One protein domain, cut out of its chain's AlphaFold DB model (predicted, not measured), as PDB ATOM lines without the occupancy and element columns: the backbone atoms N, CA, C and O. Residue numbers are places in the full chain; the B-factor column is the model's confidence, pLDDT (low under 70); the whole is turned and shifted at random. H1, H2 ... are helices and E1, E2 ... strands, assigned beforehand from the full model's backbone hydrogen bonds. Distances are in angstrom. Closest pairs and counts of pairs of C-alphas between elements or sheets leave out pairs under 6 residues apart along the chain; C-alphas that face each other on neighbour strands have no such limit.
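This is residues 4 to 117 of the 122 residues of an uncharacterized protein of Pseudobacteroides cellulosolvens ATCC 35603 = DSM 2933 (UniProt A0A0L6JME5). A single seven-stranded sheet, twisted, curls round one helix, H3, while H1 packs with its residues 8 to 15 on the end of the sheet where E3 ends and E4 begins, and the short H2 packs beside E2. The printed part has 114 residues, with three named helices and seven named strands in the order H1, H2, E1, E2, E3, E4, E5, E6, H3, E7. Across the sheet the strands run E1, E2, E3, E4, E6, E5, E7; it is mixed, with E4 and E6 its parallel neighbours and the other neighbours antiparallel. The class is mixed, helices and strands. The whole is compact, with a radius of gyration of the C-alphas of 13.9 A, and spans 40 by 31 by 22 A.

H1, residues 4 to 15, is on the sheet; its closest approach to E4, residues 56 to 63, is between the C-alphas of Arg 12 and Cys 56, 6.4 A apart. H2, residues 18 to 21, meets H1 only through their link. H2 is on the sheet at a height over the sheet of 7.2 A, over none of the strands, but only just, as 2 of its 4 C-alphas fall on E2, residues 28 to 32; the closest C-alphas of H2 and E2 are those of Met 19 and Tyr 29, 6.5 A apart. E1, residues 23 to 25, is an edge strand and forms a hairpin with E2, where N 23 and O 30 are 2.9 A apart, within hydrogen-bond range. E2 and E3, residues 45 to 51, form a hairpin, with N 31 and O 49 at 2.9 A. E3 and E4 form another at 157 degrees, with N 48 and O 59 at 2.8 A. Together E1, E2, E3 and E4 are a meander, each strand the antiparallel neighbour of the one before. E5, residues 68 to 72, is apart from E4, and between them in the sheet stands E6, residues 80 to 86. E4 and E6 are parallel at 20 degrees, with N 60 and O 82 at 2.8 A. E5 and E6 are a hairpin, with N 70 and O 83 at 2.8 A. H3, residues 93 to 102, is on the sheet, which curls round it; H3 is near E2 and E4, and apart from H1 and H2. E7, residues 112 to 116, is the other edge strand, antiparallel to E5 at 171 degrees, with N 71 and O 113 at 2.8 A. E6, H3 and E7 make a split strand-helix-strand unit, two strands that run the same way with E5 between them, and its crossover is left-handed. In H1 and H3 every O i to N i+4 pair is within hydrogen-bond range; H2 is too short for such a pair, and its one O i to N i+3 pair is not within range.

H1 begins at C-alpha 4, (31.085, -31.045, 0.957), and measures 16.5 A; H2 measures 6.1 A. E1 is 6.5 A long, E2 12.7 A, E3 19.4 A and E4, the longest strand by residues, 23.1 A, beginning at C-alpha 56, (27.413, -33.861, 12.895). E5 measures 13.2 A, E6 19.5 A, H3 14.3 A and E7 13.9 A, ending at C-alpha 116, (47.175, -29.354, 25.163).

The two C-alphas farthest apart are those of Arg 6 and Ile 39, 41.8 A. The printed part has no cut, and its one long link is E2 to E3, residues 33 to 44. The mean pLDDT of the printed part is 81.9; the model's confidence is under 70 at residue 4 and at residues 16 to 20, 74 to 79 and 109 to 112.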
ATOM      1  N   TYR A   4      31.083 -31.202  -0.499       68.56
ATOM      2  CA  TYR A   4      31.085 -31.045   0.957       68.56
ATOM      3  C   TYR A   4      29.729 -30.637   1.544       68.56
ATOM      4  O   TYR A   4      29.399 -31.046   2.653       68.56
ATOM      5  N   ALA A   5      28.955 -29.790   0.863       71.31
ATOM      6  CA  ALA A   5      27.614 -29.421   1.317       71.31
ATOM      7  C   ALA A   5      26.626 -30.588   1.160       71.31
ATOM      8  O   ALA A   5      25.778 -30.786   2.027       71.31
ATOM      9  N   ARG A   6      26.770 -31.387   0.093       76.56
ATOM     10  CA  ARG A   6      25.958 -32.591  -0.135       76.56
ATOM     11  C   ARG A   6      26.195 -33.643   0.954       76.56
ATOM     12  O   ARG A   6      25.237 -34.039   1.608       76.56
ATOM     13  N   LEU A   7      27.455 -33.988   1.221       73.44
ATOM     14  CA  LEU A   7      27.834 -34.960   2.260       73.44
ATOM     15  C   LEU A   7      27.381 -34.527   3.664       73.44
ATOM     16  O   LEU A   7      26.911 -35.344   4.447       73.44
ATOM     17  N   ARG A   8      27.455 -33.226   3.981       72.94
ATOM     18  CA  ARG A   8      26.924 -32.680   5.244       72.94
ATOM     19  C   ARG A   8      25.416 -32.876   5.378       72.94
ATOM     20  O   ARG A   8      24.943 -33.305   6.427       72.94
ATOM     21  N   LYS A   9      24.650 -32.572   4.324       76.31
ATOM     22  CA  LYS A   9      23.193 -32.782   4.320       76.31
ATOM     23  C   LYS A   9      22.839 -34.260   4.479       76.31
ATOM     24  O   LYS A   9      21.898 -34.576   5.198       76.31
ATOM     25  N   GLU A  10      23.591 -35.142   3.833       76.25
ATOM     26  CA  GLU A  10      23.420 -36.592   3.925       76.25
ATOM     27  C   GLU A  10      23.682 -37.108   5.344       76.25
ATOM     28  O   GLU A  10      22.803 -37.744   5.925       76.25
ATOM     29  N   ARG A  11      24.802 -36.710   5.969       74.44
ATOM     30  CA  ARG A  11      25.080 -37.004   7.384       74.44
ATOM     31  C   ARG A  11      23.959 -36.516   8.292       74.44
ATOM     32  O   ARG A  11      23.423 -37.292   9.070       74.44
ATOM     33  N   ARG A  12      23.542 -35.252   8.163       74.44
ATOM     34  CA  ARG A  12      22.444 -34.714   8.983       74.44
ATOM     35  C   ARG A  12      21.159 -35.522   8.823       74.44
ATOM     36  O   ARG A  12      20.474 -35.739   9.812       74.44
ATOM     37  N   ARG A  13      20.830 -35.982   7.610       75.50
ATOM     38  CA  ARG A  13      19.658 -36.841   7.375       75.50
ATOM     39  C   ARG A  13      19.798 -38.203   8.052       75.50
ATOM     40  O   ARG A  13      18.857 -38.600   8.723       75.50
ATOM     41  N   HIS A  14      20.951 -38.861   7.937       74.31
ATOM     42  CA  HIS A  14      21.227 -40.118   8.646       74.31
ATOM     43  C   HIS A  14      21.084 -39.956  10.163       74.31
ATOM     44  O   HIS A  14      20.459 -40.774  10.830       74.31
ATOM     45  N   PHE A  15      21.605 -38.853  10.704       72.12
ATOM     46  CA  PHE A  15      21.624 -38.615  12.143       72.12
ATOM     47  C   PHE A  15      20.325 -38.033  12.722       72.12
ATOM     48  O   PHE A  15      20.183 -37.968  13.941       72.12
ATOM     49  N   LYS A  16      19.332 -37.684  11.887       69.31
ATOM     50  CA  LYS A  16      18.000 -37.252  12.357       69.31
ATOM     51  C   LYS A  16      17.307 -38.300  13.227       69.31
ATOM     52  O   LYS A  16      16.509 -37.928  14.079       69.31
ATOM     53  N   VAL A  17      17.599 -39.586  13.033       68.50
ATOM     54  CA  VAL A  17      17.019 -40.662  13.853       68.50
ATOM     55  C   VAL A  17      17.474 -40.539  15.311       68.50
ATOM     56  O   VAL A  17      16.658 -40.691  16.216       68.50
ATOM     57  N   PHE A  18      18.734 -40.154  15.541       66.06
ATOM     58  CA  PHE A  18      19.286 -39.945  16.882       66.06
ATOM     59  C   PHE A  18      18.778 -38.658  17.552       66.06
ATOM     60  O   PHE A  18      18.813 -38.558  18.773       66.06
ATOM     61  N   MET A  19      18.237 -37.695  16.789       67.31
ATOM     62  CA  MET A  19      17.695 -36.446  17.351       67.31
ATOM     63  C   MET A  19      16.468 -36.660  18.246       67.31
ATOM     64  O   MET A  19      16.214 -35.822  19.103       67.31
ATOM     65  N   LYS A  20      15.704 -37.750  18.072       69.81
ATOM     66  CA  LYS A  20      14.470 -37.986  18.848       69.81
ATOM     67  C   LYS A  20      14.713 -38.131  20.352       69.81
ATOM     68  O   LYS A  20      13.858 -37.742  21.132       69.81
ATOM     69  N   ASN A  21      15.876 -38.657  20.725       77.62
ATOM     70  CA  ASN A  21      16.276 -38.882  22.115       77.62
ATOM     71  C   ASN A  21      17.419 -37.941  22.532       77.62
ATOM     72  O   ASN A  21      18.081 -38.177  23.537       77.62
ATOM     73  N   ALA A  22      17.703 -36.920  21.720       83.44
ATOM     74  CA  ALA A  22      18.754 -35.958  21.998       83.44
ATOM     75  C   ALA A  22      18.218 -34.819  22.867       83.44
ATOM     76  O   ALA A  22      17.095 -34.349  22.681       83.44
ATOM     77  N   VAL A  23      19.065 -34.316  23.758       87.81
ATOM     78  CA  VAL A  23      18.817 -33.052  24.451       87.81
ATOM     79  C   VAL A  23      19.165 -31.917  23.488       87.81
ATOM     80  O   VAL A  23      20.232 -31.934  22.876       87.81
ATOM     81  N   CYS A  24      18.266 -30.946  23.323       87.06
ATOM     82  CA  CYS A  24      18.499 -29.768  22.489       87.06
ATOM     83  C   CYS A  24      18.783 -28.552  23.376       87.06
ATOM     84  O   CYS A  24      17.934 -28.170  24.178       87.06
ATOM     85  N   ILE A  25      19.961 -27.948  23.222       85.75
ATOM     86  CA  ILE A  25      20.380 -26.741  23.949       85.75
ATOM     87  C   ILE A  25      21.013 -25.786  22.940       85.75
ATOM     88  O   ILE A  25      21.938 -26.170  22.227       85.75
ATOM     89  N   ASP A  26      20.516 -24.551  22.851       84.81
ATOM     90  CA  ASP A  26      21.022 -23.519  21.929       84.81
ATOM     91  C   ASP A  26      21.134 -23.995  20.461       84.81
ATOM     92  O   ASP A  26      22.097 -23.690  19.753       84.81
ATOM     93  N   GLY A  27      20.176 -24.811  20.002       83.00
ATOM     94  CA  GLY A  27      20.176 -25.385  18.647       83.00
ATOM     95  C   GLY A  27      21.217 -26.492  18.415       83.00
ATOM     96  O   GLY A  27      21.392 -26.946  17.280       83.00
ATOM     97  N   ILE A  28      21.900 -26.941  19.471       87.88
ATOM     98  CA  ILE A  28      22.798 -28.096  19.475       87.88
ATOM     99  C   ILE A  28      22.030 -29.293  20.025       87.88
ATOM    100  O   ILE A  28      21.538 -29.265  21.150       87.88
ATOM    101  N   TYR A  29      21.970 -30.362  19.244       89.69
ATOM    102  CA  TYR A  29      21.447 -31.647  19.680       89.69
ATOM    103  C   TYR A  29      22.597 -32.496  20.210       89.69
ATOM    104  O   TYR A  29      23.577 -32.740  19.502       89.69
ATOM    105  N   ILE A  30      22.456 -32.949  21.449       90.56
ATOM    106  CA  ILE A  30      23.418 -33.790  22.150       90.56
ATOM    107  C   ILE A  30      22.738 -35.120  22.428       90.56
ATOM    108  O   ILE A  30      21.745 -35.187  23.149       90.56
ATOM    109  N   PHE A  31      23.281 -36.182  21.850       90.19
ATOM    110  CA  PHE A  31      22.840 -37.538  22.121       90.19
ATOM    111  C   PHE A  31      23.955 -38.294  22.833       90.19
ATOM    112  O   PHE A  31      25.025 -38.538  22.278       90.19
ATOM    113  N   GLN A  32      23.695 -38.640  24.085       89.19
ATOM    114  CA  GLN A  32      24.598 -39.403  24.931       89.19
ATOM    115  C   GLN A  32      24.470 -40.896  24.608       89.19
ATOM    116  O   GLN A  32      23.362 -41.429  24.586       89.19
ATOM    117  N   ILE A  33      25.595 -41.569  24.342       87.38
ATOM    118  CA  ILE A  33      25.598 -42.988  23.943       87.38
ATOM    119  C   ILE A  33      25.582 -43.919  25.163       87.38
ATOM    120  O   ILE A  33      24.924 -44.957  25.139       87.38
ATOM    121  N   HIS A  34      26.290 -43.548  26.231       85.38
ATOM    122  CA  HIS A  34      26.457 -44.375  27.430       85.38
ATOM    123  C   HIS A  34      25.713 -43.782  28.616       85.38
ATOM    124  O   HIS A  34      25.651 -42.566  28.753       85.38
ATOM    125  N   GLN A  35      25.214 -44.610  29.531       85.19
ATOM    126  CA  GLN A  35      24.807 -44.116  30.847       85.19
ATOM    127  C   GLN A  35      26.051 -43.670  31.627       85.19
ATOM    128  O   GLN A  35      27.050 -44.385  31.657       85.19
ATOM    129  N   ILE A  36      25.999 -42.476  32.221       86.19
ATOM    130  CA  ILE A  36      27.106 -41.936  33.019       86.19
ATOM    131  C   ILE A  36      26.911 -42.411  34.466       86.19
ATOM    132  O   ILE A  36      25.852 -42.140  35.037       86.19
ATOM    133  N   PRO A  37      27.878 -43.134  35.056       87.75
ATOM    134  CA  PRO A  37      27.805 -43.555  36.448       87.75
ATOM    135  C   PRO A  37      28.020 -42.367  37.395       87.75
ATOM    136  O   PRO A  37      28.614 -41.357  37.028       87.75
ATOM    137  N   ASN A  38      27.592 -42.518  38.652       86.44
ATOM    138  CA  ASN A  38      27.812 -41.502  39.690       86.44
ATOM    139  C   ASN A  38      29.294 -41.339  40.067       86.44
ATOM    140  O   ASN A  38      29.688 -40.286  40.553       86.44
ATOM    141  N   ILE A  39      30.100 -42.388  39.878       90.38
ATOM    142  CA  ILE A  39      31.541 -42.387  40.142       90.38
ATOM    143  C   ILE A  39      32.248 -42.674  38.825       90.38
ATOM    144  O   ILE A  39      31.986 -43.699  38.195       90.38
ATOM    145  N   ILE A  40      33.134 -41.760  38.425       91.31
ATOM    146  CA  ILE A  40      33.887 -41.837  37.175       91.31
ATOM    147  C   ILE A  40      35.368 -42.015  37.496       91.31
ATOM    148  O   ILE A  40      35.987 -41.159  38.139       91.31
ATOM    149  N   GLU A  41      35.932 -43.122  37.025       92.94
ATOM    150  CA  GLU A  41      37.337 -43.488  37.213       92.94
ATOM    151  C   GLU A  41      38.215 -42.991  36.056       92.94
ATOM    152  O   GLU A  41      37.745 -42.758  34.941       92.94
ATOM    153  N   TYR A  42      39.516 -42.827  36.311       94.00
ATOM    154  CA  TYR A  42      40.473 -42.469  35.261       94.00
ATOM    155  C   TYR A  42      40.540 -43.552  34.175       94.00
ATOM    156  O   TYR A  42      40.564 -44.743  34.467       94.00
ATOM    157  N   GLY A  43      40.611 -43.121  32.917       91.75
ATOM    158  CA  GLY A  43      40.588 -43.983  31.736       91.75
ATOM    159  C   GLY A  43      39.183 -44.333  31.242       91.75
ATOM    160  O   GLY A  43      39.060 -44.926  30.175       91.75
ATOM    161  N   GLN A  44      38.122 -43.957  31.967       93.25
ATOM    162  CA  GLN A  44      36.758 -44.114  31.465       93.25
ATOM    163  C   GLN A  44      36.448 -43.089  30.372       93.25
ATOM    164  O   GLN A  44      36.820 -41.917  30.467       93.25
ATOM    165  N   GLU A  45      35.737 -43.551  29.342       93.62
ATOM    166  CA  GLU A  45      35.419 -42.798  28.133       93.62
ATOM    167  C   GLU A  45      33.905 -42.706  27.925       93.62
ATOM    168  O   GLU A  45      33.173 -43.682  28.101       93.62
ATOM    169  N   PHE A  46      33.442 -41.533  27.498       93.38
ATOM    170  CA  PHE A  46      32.035 -41.249  27.256       93.38
ATOM    171  C   PHE A  46      31.851 -40.594  25.894       93.38
ATOM    172  O   PHE A  46      32.356 -39.497  25.643       93.38
ATOM    173  N   ASP A  47      31.104 -41.268  25.025       91.75
ATOM    174  CA  ASP A  47      30.789 -40.796  23.686       91.75
ATOM    175  C   ASP A  47      29.452 -40.052  23.609       91.75
ATOM    176  O   ASP A  47      28.415 -40.480  24.131       91.75
ATOM    177  N   PHE A  48      29.487 -38.948  22.868       91.19
ATOM    178  CA  PHE A  48      28.363 -38.073  22.588       91.19
ATOM    179  C   PHE A  48      28.290 -37.788  21.091       91.19
ATOM    180  O   PHE A  48      29.260 -37.349  20.468       91.19
ATOM    181  N   TRP A  49      27.112 -37.970  20.510       89.19
ATOM    182  CA  TRP A  49      26.790 -37.432  19.197       89.19
ATOM    183  C   TRP A  49      26.381 -35.977  19.333       89.19
ATOM    184  O   TRP A  49      25.409 -35.654  20.015       89.19
ATOM    185  N   ILE A  50      27.116 -35.106  18.653       89.25
ATOM    186  CA  ILE A  50      26.873 -33.672  18.626       89.25
ATOM    187  C   ILE A  50      26.415 -33.294  17.229       89.25
ATOM    188  O   ILE A  50      27.114 -33.529  16.239       89.25
ATOM    189  N   ILE A  51      25.235 -32.692  17.145       87.00
ATOM    190  CA  ILE A  51      24.684 -32.192  15.893       87.00
ATOM    191  C   ILE A  51      24.345 -30.726  16.085       87.00
ATOM    192  O   ILE A  51      23.518 -30.381  16.922       87.00
ATOM    193  N   ASP A  52      24.949 -29.864  15.282       84.44
ATOM    194  CA  ASP A  52      24.604 -28.449  15.253       84.44
ATOM    195  C   ASP A  52      24.167 -28.017  13.845       84.44
ATOM    196  O   ASP A  52      23.919 -28.829  12.941       84.44
ATOM    197  N   GLU A  53      24.031 -26.708  13.645       78.94
ATOM    198  CA  GLU A  53      23.645 -26.142  12.355       78.94
ATOM    199  C   GLU A  53      24.648 -26.457  11.229       78.94
ATOM    200  O   GLU A  53      24.260 -26.539  10.055       78.94
ATOM    201  N   LYS A  54      25.931 -26.651  11.570       77.69
ATOM    202  CA  LYS A  54      27.043 -26.795  10.626       77.69
ATOM    203  C   LYS A  54      27.294 -28.247  10.225       77.69
ATOM    204  O   LYS A  54      27.446 -28.499   9.022       77.69
ATOM    205  N   ASP A  55      27.387 -29.178  11.175       77.12
ATOM    206  CA  ASP A  55      27.694 -30.593  10.902       77.12
ATOM    207  C   ASP A  55      27.249 -31.536  12.043       77.12
ATOM    208  O   ASP A  55      26.665 -31.118  13.039       77.12
ATOM    209  N   CYS A  56      27.521 -32.830  11.865       82.00
ATOM    210  CA  CYS A  56      27.413 -33.861  12.895       82.00
ATOM    211  C   CYS A  56      28.803 -34.444  13.198       82.00
ATOM    212  O   CYS A  56      29.574 -34.729  12.271       82.00
ATOM    213  N   TYR A  57      29.121 -34.622  14.479       85.12
ATOM    214  CA  TYR A  57      30.390 -35.176  14.939       85.12
ATOM    215  C   TYR A  57      30.247 -35.963  16.241       85.12
ATOM    216  O   TYR A  57      29.313 -35.748  17.007       85.12
ATOM    217  N   MET A  58      31.183 -36.876  16.483       88.50
ATOM    218  CA  MET A  58      31.274 -37.630  17.729       88.50
ATOM    219  C   MET A  58      32.320 -36.979  18.633       88.50
ATOM    220  O   MET A  58      33.456 -36.743  18.211       88.50
ATOM    221  N   LEU A  59      31.913 -36.671  19.858       91.38
ATOM    222  CA  LEU A  59      32.757 -36.184  20.935       91.38
ATOM    223  C   LEU A  59      32.939 -37.310  21.952       91.38
ATOM    224  O   LEU A  59      31.970 -37.726  22.571       91.38
ATOM    225  N   ARG A  60      34.175 -37.759  22.136       92.44
ATOM    226  CA  ARG A  60      34.590 -38.615  23.242       92.44
ATOM    227  C   ARG A  60      35.187 -37.757  24.343       92.44
ATOM    228  O   ARG A  60      36.080 -36.957  24.068       92.44
ATOM    229  N   ILE A  61      34.725 -37.937  25.568       93.31
ATOM    230  CA  ILE A  61      35.306 -37.336  26.768       93.31
ATOM    231  C   ILE A  61      35.914 -38.467  27.595       93.31
ATOM    232  O   ILE A  61      35.210 -39.401  27.961       93.31
ATOM    233  N   GLU A  62      37.210 -38.393  27.867       94.06
ATOM    234  CA  GLU A  62      37.950 -39.365  28.673       94.06
ATOM    235  C   GLU A  62      38.408 -38.697  29.965       94.06
ATOM    236  O   GLU A  62      39.036 -37.631  29.917       94.06
ATOM    237  N   LYS A  63      38.130 -39.326  31.114       94.06
ATOM    238  CA  LYS A  63      38.684 -38.864  32.388       94.06
ATOM    239  C   LYS A  63      40.168 -39.194  32.426       94.06
ATOM    240  O   LYS A  63      40.553 -40.361  32.461       94.06
ATOM    241  N   SER A  64      41.019 -38.177  32.421       93.06
ATOM    242  CA  SER A  64      42.466 -38.350  32.349       93.06
ATOM    243  C   SER A  64      43.191 -37.271  33.135       93.06
ATOM    244  O   SER A  64      42.754 -36.128  33.189       93.06
ATOM    245  N   LYS A  65      44.351 -37.625  33.695       91.12
ATOM    246  CA  LYS A  65      45.271 -36.648  34.299       91.12
ATOM    247  C   LYS A  65      45.910 -35.744  33.243       91.12
ATOM    248  O   LYS A  65      46.358 -34.644  33.548       91.12
ATOM    249  N   GLU A  66      45.967 -36.210  31.995       89.88
ATOM    250  CA  GLU A  66      46.422 -35.408  30.869       89.88
ATOM    251  C   GLU A  66      45.278 -34.545  30.335       89.88
ATOM    252  O   GLU A  66      44.200 -35.052  30.025       89.88
ATOM    253  N   GLN A  67      45.533 -33.248  30.154       89.25
ATOM    254  CA  GLN A  67      44.559 -32.325  29.576       89.25
ATOM    255  C   GLN A  67      44.872 -32.053  28.102       89.25
ATOM    256  O   GLN A  67      45.697 -31.202  27.753       89.25
ATOM    257  N   VAL A  68      44.229 -32.805  27.210       89.44
ATOM    258  CA  VAL A  68      44.526 -32.795  25.775       89.44
ATOM    259  C   VAL A  68      43.256 -32.947  24.950       89.44
ATOM    260  O   VAL A  68      42.442 -33.831  25.184       89.44
ATOM    261  N   VAL A  69      43.139 -32.159  23.886       88.31
ATOM    262  CA  VAL A  69      42.158 -32.383  22.823       88.31
ATOM    263  C   VAL A  69      42.842 -32.990  21.610       88.31
ATOM    264  O   VAL A  69      43.786 -32.423  21.057       88.31
ATOM    265  N   TYR A  70      42.335 -34.128  21.161       85.88
ATOM    266  CA  TYR A  70      42.660 -34.720  19.877       85.88
ATOM    267  C   TYR A  70      41.479 -34.571  18.925       85.88
ATOM    268  O   TYR A  70      40.336 -34.881  19.241       85.88
ATOM    269  N   PHE A  71      41.763 -34.120  17.717       83.31
ATOM    270  CA  PHE A  71      40.790 -34.007  16.652       83.31
ATOM    271  C   PHE A  71      41.259 -34.824  15.460       83.31
ATOM    272  O   PHE A  71      42.399 -34.691  15.011       83.31
ATOM    273  N   SER A  72      40.359 -35.634  14.912       76.38
ATOM    274  CA  SER A  72      40.597 -36.401  13.700       76.38
ATOM    275  C   SER A  72      39.442 -36.241  12.737       76.38
ATOM    276  O   SER A  72      38.320 -36.706  12.953       76.38
ATOM    277  N   ARG A  73      39.742 -35.623  11.599       70.12
ATOM    278  CA  ARG A  73      38.874 -35.666  10.431       70.12
ATOM    279  C   ARG A  73      39.367 -36.766   9.499       70.12
ATOM    280  O   ARG A  73      40.190 -36.507   8.620       70.12
ATOM    281  N   ARG A  74      38.879 -38.002   9.674       59.81
ATOM    282  CA  ARG A  74      39.116 -39.060   8.674       59.81
ATOM    283  C   ARG A  74      38.473 -38.644   7.340       59.81
ATOM    284  O   ARG A  74      37.452 -37.956   7.324       59.81
ATOM    285  N   LYS A  75      39.122 -38.981   6.218       55.84
ATOM    286  CA  LYS A  75      38.739 -38.527   4.868       55.84
ATOM    287  C   LYS A  75      37.240 -38.736   4.594       55.84
ATOM    288  O   LYS A  75      36.697 -39.790   4.896       55.84
ATOM    289  N   TRP A  76      36.649 -37.717   3.966       51.91
ATOM    290  CA  TRP A  76      35.427 -37.641   3.145       51.91
ATOM    291  C   TRP A  76      34.104 -38.281   3.611       51.91
ATOM    292  O   TRP A  76      33.070 -37.649   3.401       51.91
ATOM    293  N   GLN A  77      34.087 -39.439   4.265       51.81
ATOM    294  CA  GLN A  77      32.859 -40.189   4.561       51.81
ATOM    295  C   GLN A  77      32.614 -40.456   6.051       51.81
ATOM    296  O   GLN A  77      31.465 -40.665   6.429       51.81
ATOM    297  N   ASN A  78      33.627 -40.359   6.917       57.34
ATOM    298  CA  ASN A  78      33.421 -40.628   8.341       57.34
ATOM    299  C   ASN A  78      32.943 -39.398   9.130       57.34
ATOM    300  O   ASN A  78      33.289 -38.260   8.784       57.34
ATOM    301  N   PRO A  79      32.158 -39.616  10.202       63.50
ATOM    302  CA  PRO A  79      31.833 -38.574  11.163       63.50
ATOM    303  C   PRO A  79      33.126 -37.972  11.726       63.50
ATOM    304  O   PRO A  79      34.121 -38.666  11.946       63.50
ATOM    305  N   LEU A  80      33.118 -36.651  11.898       76.62
ATOM    306  CA  LEU A  80      34.195 -35.927  12.566       76.62
ATOM    307  C   LEU A  80      34.358 -36.508  13.974       76.62
ATOM    308  O   LEU A  80      33.356 -36.699  14.660       76.62
ATOM    309  N   TYR A  81      35.592 -36.788  14.390       84.12
ATOM    310  CA  TYR A  81      35.859 -37.368  15.699       84.12
ATOM    311  C   TYR A  81      36.720 -36.429  16.537       84.12
ATOM    312  O   TYR A  81      37.798 -36.008  16.108       84.12
ATOM    313  N   CYS A  82      36.222 -36.082  17.716       88.81
ATOM    314  CA  CYS A  82      36.924 -35.286  18.708       88.81
ATOM    315  C   CYS A  82      37.067 -36.120  19.973       88.81
ATOM    316  O   CYS A  82      36.072 -36.628  20.469       88.81
ATOM    317  N   ILE A  83      38.279 -36.237  20.497       90.69
ATOM    318  CA  ILE A  83      38.560 -36.829  21.801       90.69
ATOM    319  C   ILE A  83      39.057 -35.708  22.698       90.69
ATOM    320  O   ILE A  83      39.957 -34.959  22.321       90.69
ATOM    321  N   MET A  84      38.483 -35.593  23.879       91.75
ATOM    322  CA  MET A  84      38.888 -34.648  24.897       91.75
ATOM    323  C   MET A  84      39.264 -35.428  26.151       91.75
ATOM    324  O   MET A  84      38.416 -36.063  26.764       91.75
ATOM    325  N   LYS A  85      40.543 -35.381  26.501       93.19
ATOM    326  CA  LYS A  85      41.094 -35.907  27.746       93.19
ATOM    327  C   LYS A  85      41.171 -34.757  28.733       93.19
ATOM    328  O   LYS A  85      41.825 -33.758  28.431       93.19
ATOM    329  N   ILE A  86      40.465 -34.866  29.846       92.06
ATOM    330  CA  ILE A  86      40.450 -33.865  30.913       92.06
ATOM    331  C   ILE A  86      40.206 -34.553  32.249       92.06
ATOM    332  O   ILE A  86      39.640 -35.644  32.292       92.06
ATOM    333  N   ASP A  87      40.593 -33.893  33.333       92.12
ATOM    334  CA  ASP A  87      40.209 -34.331  34.668       92.12
ATOM    335  C   ASP A  87      38.869 -33.694  35.050       92.12
ATOM    336  O   ASP A  87      38.683 -32.489  34.869       92.12
ATOM    337  N   PHE A  88      37.920 -34.506  35.511       88.44
ATOM    338  CA  PHE A  88      36.582 -34.058  35.898       88.44
ATOM    339  C   PHE A  88      35.917 -35.032  36.869       88.44
ATOM    340  O   PHE A  88      36.114 -36.247  36.802       88.44
ATOM    341  N   ASP A  89      35.047 -34.493  37.719       86.06
ATOM    342  CA  ASP A  89      34.196 -35.286  38.611       86.06
ATOM    343  C   ASP A  89      32.792 -35.502  38.039       86.06
ATOM    344  O   ASP A  89      32.153 -36.512  38.321       86.06
ATOM    345  N   TYR A  90      32.332 -34.597  37.173       86.38
ATOM    346  CA  TYR A  90      31.066 -34.699  36.451       86.38
ATOM    347  C   TYR A  90      31.223 -34.204  35.010       86.38
ATOM    348  O   TYR A  90      32.078 -33.370  34.708       86.38
ATOM    349  N   ILE A  91      30.391 -34.717  34.100       86.75
ATOM    350  CA  ILE A  91      30.464 -34.366  32.677       86.75
ATOM    351  C   ILE A  91      29.497 -33.226  32.373       86.75
ATOM    352  O   ILE A  91      28.301 -33.445  32.189       86.75
ATOM    353  N   ASP A  92      30.032 -32.015  32.229       88.38
ATOM    354  CA  ASP A  92      29.312 -30.902  31.608       88.38
ATOM    355  C   ASP A  92      29.649 -30.819  30.113       88.38
ATOM    356  O   ASP A  92      30.603 -30.164  29.678       88.38
ATOM    357  N   VAL A  93      28.846 -31.503  29.296       88.31
ATOM    358  CA  VAL A  93      29.031 -31.524  27.839       88.31
ATOM    359  C   VAL A  93      28.964 -30.110  27.249       88.31
ATOM    360  O   VAL A  93      29.717 -29.806  26.326       88.31
ATOM    361  N   MET A  94      28.125 -29.216  27.776       88.06
ATOM    362  CA  MET A  94      27.949 -27.879  27.204       88.06
ATOM    363  C   MET A  94      29.172 -26.992  27.419       88.06
ATOM    364  O   MET A  94      29.624 -26.339  26.472       88.06
ATOM    365  N   SER A  95      29.744 -26.995  28.622       88.81
ATOM    366  CA  SER A  95      30.990 -26.270  28.899       88.81
ATOM    367  C   SER A  95      32.142 -26.792  28.040       88.81
ATOM    368  O   SER A  95      32.859 -26.009  27.408       88.81
ATOM    369  N   ASN A  96      32.231 -28.112  27.887       89.44
ATOM    370  CA  ASN A  96      33.217 -28.754  27.021       89.44
ATOM    371  C   ASN A  96      33.043 -28.363  25.544       89.44
ATOM    372  O   ASN A  96      34.009 -28.027  24.856       89.44
ATOM    373  N   LEU A  97      31.807 -28.311  25.043       88.75
ATOM    374  CA  LEU A  97      31.517 -27.846  23.686       88.75
ATOM    375  C   LEU A  97      31.880 -26.373  23.474       88.75
ATOM    376  O   LEU A  97      32.382 -26.017  22.405       88.75
ATOM    377  N   ARG A  98      31.637 -25.508  24.465       88.44
ATOM    378  CA  ARG A  98      32.023 -24.089  24.402       88.44
ATOM    379  C   ARG A  98      33.542 -23.941  24.303       88.44
ATOM    380  O   ARG A  98      34.007 -23.217  23.422       88.44
ATOM    381  N   LEU A  99      34.295 -24.692  25.109       87.38
ATOM    382  CA  LEU A  99      35.758 -24.733  25.052       87.38
ATOM    383  C   LEU A  99      36.258 -25.186  23.668       87.38
ATOM    384  O   LEU A  99      37.066 -24.502  23.033       87.38
ATOM    385  N   LEU A 100      35.711 -26.281  23.131       86.31
ATOM    386  CA  LEU A 100      36.064 -26.770  21.792       86.31
ATOM    387  C   LEU A 100      35.773 -25.731  20.698       86.31
ATOM    388  O   LEU A 100      36.604 -25.509  19.809       86.31
ATOM    389  N   LYS A 101      34.627 -25.043  20.778       84.56
ATOM    390  CA  LYS A 101      34.263 -23.972  19.837       84.56
ATOM    391  C   LYS A 101      35.232 -22.791  19.908       84.56
ATOM    392  O   LYS A 101      35.613 -22.282  18.850       84.56
ATOM    393  N   GLN A 102      35.671 -22.388  21.104       84.69
ATOM    394  CA  GLN A 102      36.689 -21.342  21.285       84.69
ATOM    395  C   GLN A 102      38.024 -21.735  20.633       84.69
ATOM    396  O   GLN A 102      38.638 -20.925  19.938       84.69
ATOM    397  N   MET A 103      38.416 -23.009  20.730       80.44
ATOM    398  CA  MET A 103      39.604 -23.547  20.049       80.44
ATOM    399  C   MET A 103      39.450 -23.650  18.520       80.44
ATOM    400  O   MET A 103      40.422 -23.943  17.814       80.44
ATOM    401  N   GLY A 104      38.246 -23.411  17.990       77.06
ATOM    402  CA  GLY A 104      37.913 -23.551  16.576       77.06
ATOM    403  C   GLY A 104      37.634 -24.991  16.139       77.06
ATOM    404  O   GLY A 104      37.611 -25.261  14.939       77.06
ATOM    405  N   ILE A 105      37.424 -25.917  17.071       77.69
ATOM    406  CA  ILE A 105      37.136 -27.329  16.802       77.69
ATOM    407  C   ILE A 105      35.613 -27.519  16.670       77.69
ATOM    408  O   ILE A 105      34.857 -26.870  17.392       77.69
ATOM    409  N   PRO A 106      35.126 -28.369  15.744       71.19
ATOM    410  CA  PRO A 106      35.865 -29.086  14.697       71.19
ATOM    411  C   PRO A 106      36.017 -28.294  13.378       71.19
ATOM    412  O   PRO A 106      36.513 -28.827  12.385       71.19
ATOM    413  N   TYR A 107      35.560 -27.037  13.314       74.62
ATOM    414  CA  TYR A 107      35.301 -26.345  12.038       74.62
ATOM    415  C   TYR A 107      36.496 -25.643  11.396       74.62
ATOM    416  O   TYR A 107      36.619 -25.645  10.171       74.62
ATOM    417  N   LYS A 108      37.354 -25.013  12.199       70.31
ATOM    418  CA  LYS A 108      38.537 -24.278  11.727       70.31
ATOM    419  C   LYS A 108      39.733 -25.207  11.491       70.31
ATOM    420  O   LYS A 108      40.735 -24.779  10.929       70.31
ATOM    421  N   MET A 109      39.627 -26.475  11.891       66.31
ATOM    422  CA  MET A 109      40.706 -27.456  11.830       66.31
ATOM    423  C   MET A 109      40.609 -28.384  10.613       66.31
ATOM    424  O   MET A 109      39.535 -28.860  10.236       66.31
ATOM    425  N   ARG A 110      41.762 -28.668   9.996       66.00
ATOM    426  CA  ARG A 110      41.914 -29.651   8.913       66.00
ATOM    427  C   ARG A 110      42.910 -30.729   9.343       66.00
ATOM    428  O   ARG A 110      43.941 -30.406   9.916       66.00
ATOM    429  N   GLY A 111      42.616 -31.988   9.020       68.88
ATOM    430  CA  GLY A 111      43.505 -33.119   9.303       68.88
ATOM    431  C   GLY A 111      43.381 -33.664  10.728       68.88
ATOM    432  O   GLY A 111      42.292 -33.653  11.304       68.88
ATOM    433  N   GLN A 112      44.489 -34.195  11.244       68.25
ATOM    434  CA  GLN A 112      44.614 -34.669  12.620       68.25
ATOM    435  C   GLN A 112      45.400 -33.643  13.431       68.25
ATOM    436  O   GLN A 112      46.466 -33.215  12.994       68.25
ATOM    437  N   ILE A 113      44.874 -33.231  14.585       77.38
ATOM    438  CA  ILE A 113      45.504 -32.221  15.440       77.38
ATOM    439  C   ILE A 113      45.403 -32.666  16.900       77.38
ATOM    440  O   ILE A 113      44.341 -33.091  17.343       77.38
ATOM    441  N   LYS A 114      46.501 -32.535  17.647       79.44
ATOM    442  CA  LYS A 114      46.564 -32.690  19.107       79.44
ATOM    443  C   LYS A 114      46.879 -31.319  19.710       79.44
ATOM    444  O   LYS A 114      47.793 -30.648  19.235       79.44
ATOM    445  N   ARG A 115      46.127 -30.881  20.719       78.69
ATOM    446  CA  ARG A 115      46.379 -29.640  21.467       78.69
ATOM    447  C   ARG A 115      46.300 -29.901  22.959       78.69
ATOM    448  O   ARG A 115      45.346 -30.520  23.409       78.69
ATOM    449  N   ASN A 116      47.260 -29.375  23.708       79.81
ATOM    450  CA  ASN A 116      47.175 -29.354  25.163       79.81
ATOM    451  C   ASN A 116      46.182 -28.268  25.585       79.81
ATOM    452  O   ASN A 116      46.162 -27.182  24.996       79.81
ATOM    453  N   LEU A 117      45.358 -28.567  26.582       72.19
ATOM    454  CA  LEU A 117      44.515 -27.573  27.229       72.19
ATOM    455  C   LEU A 117      45.360 -26.894  28.301       72.19
ATOM    456  O   LEU A 117      45.840 -27.533  29.230       72.19
TER     457      LEU A 117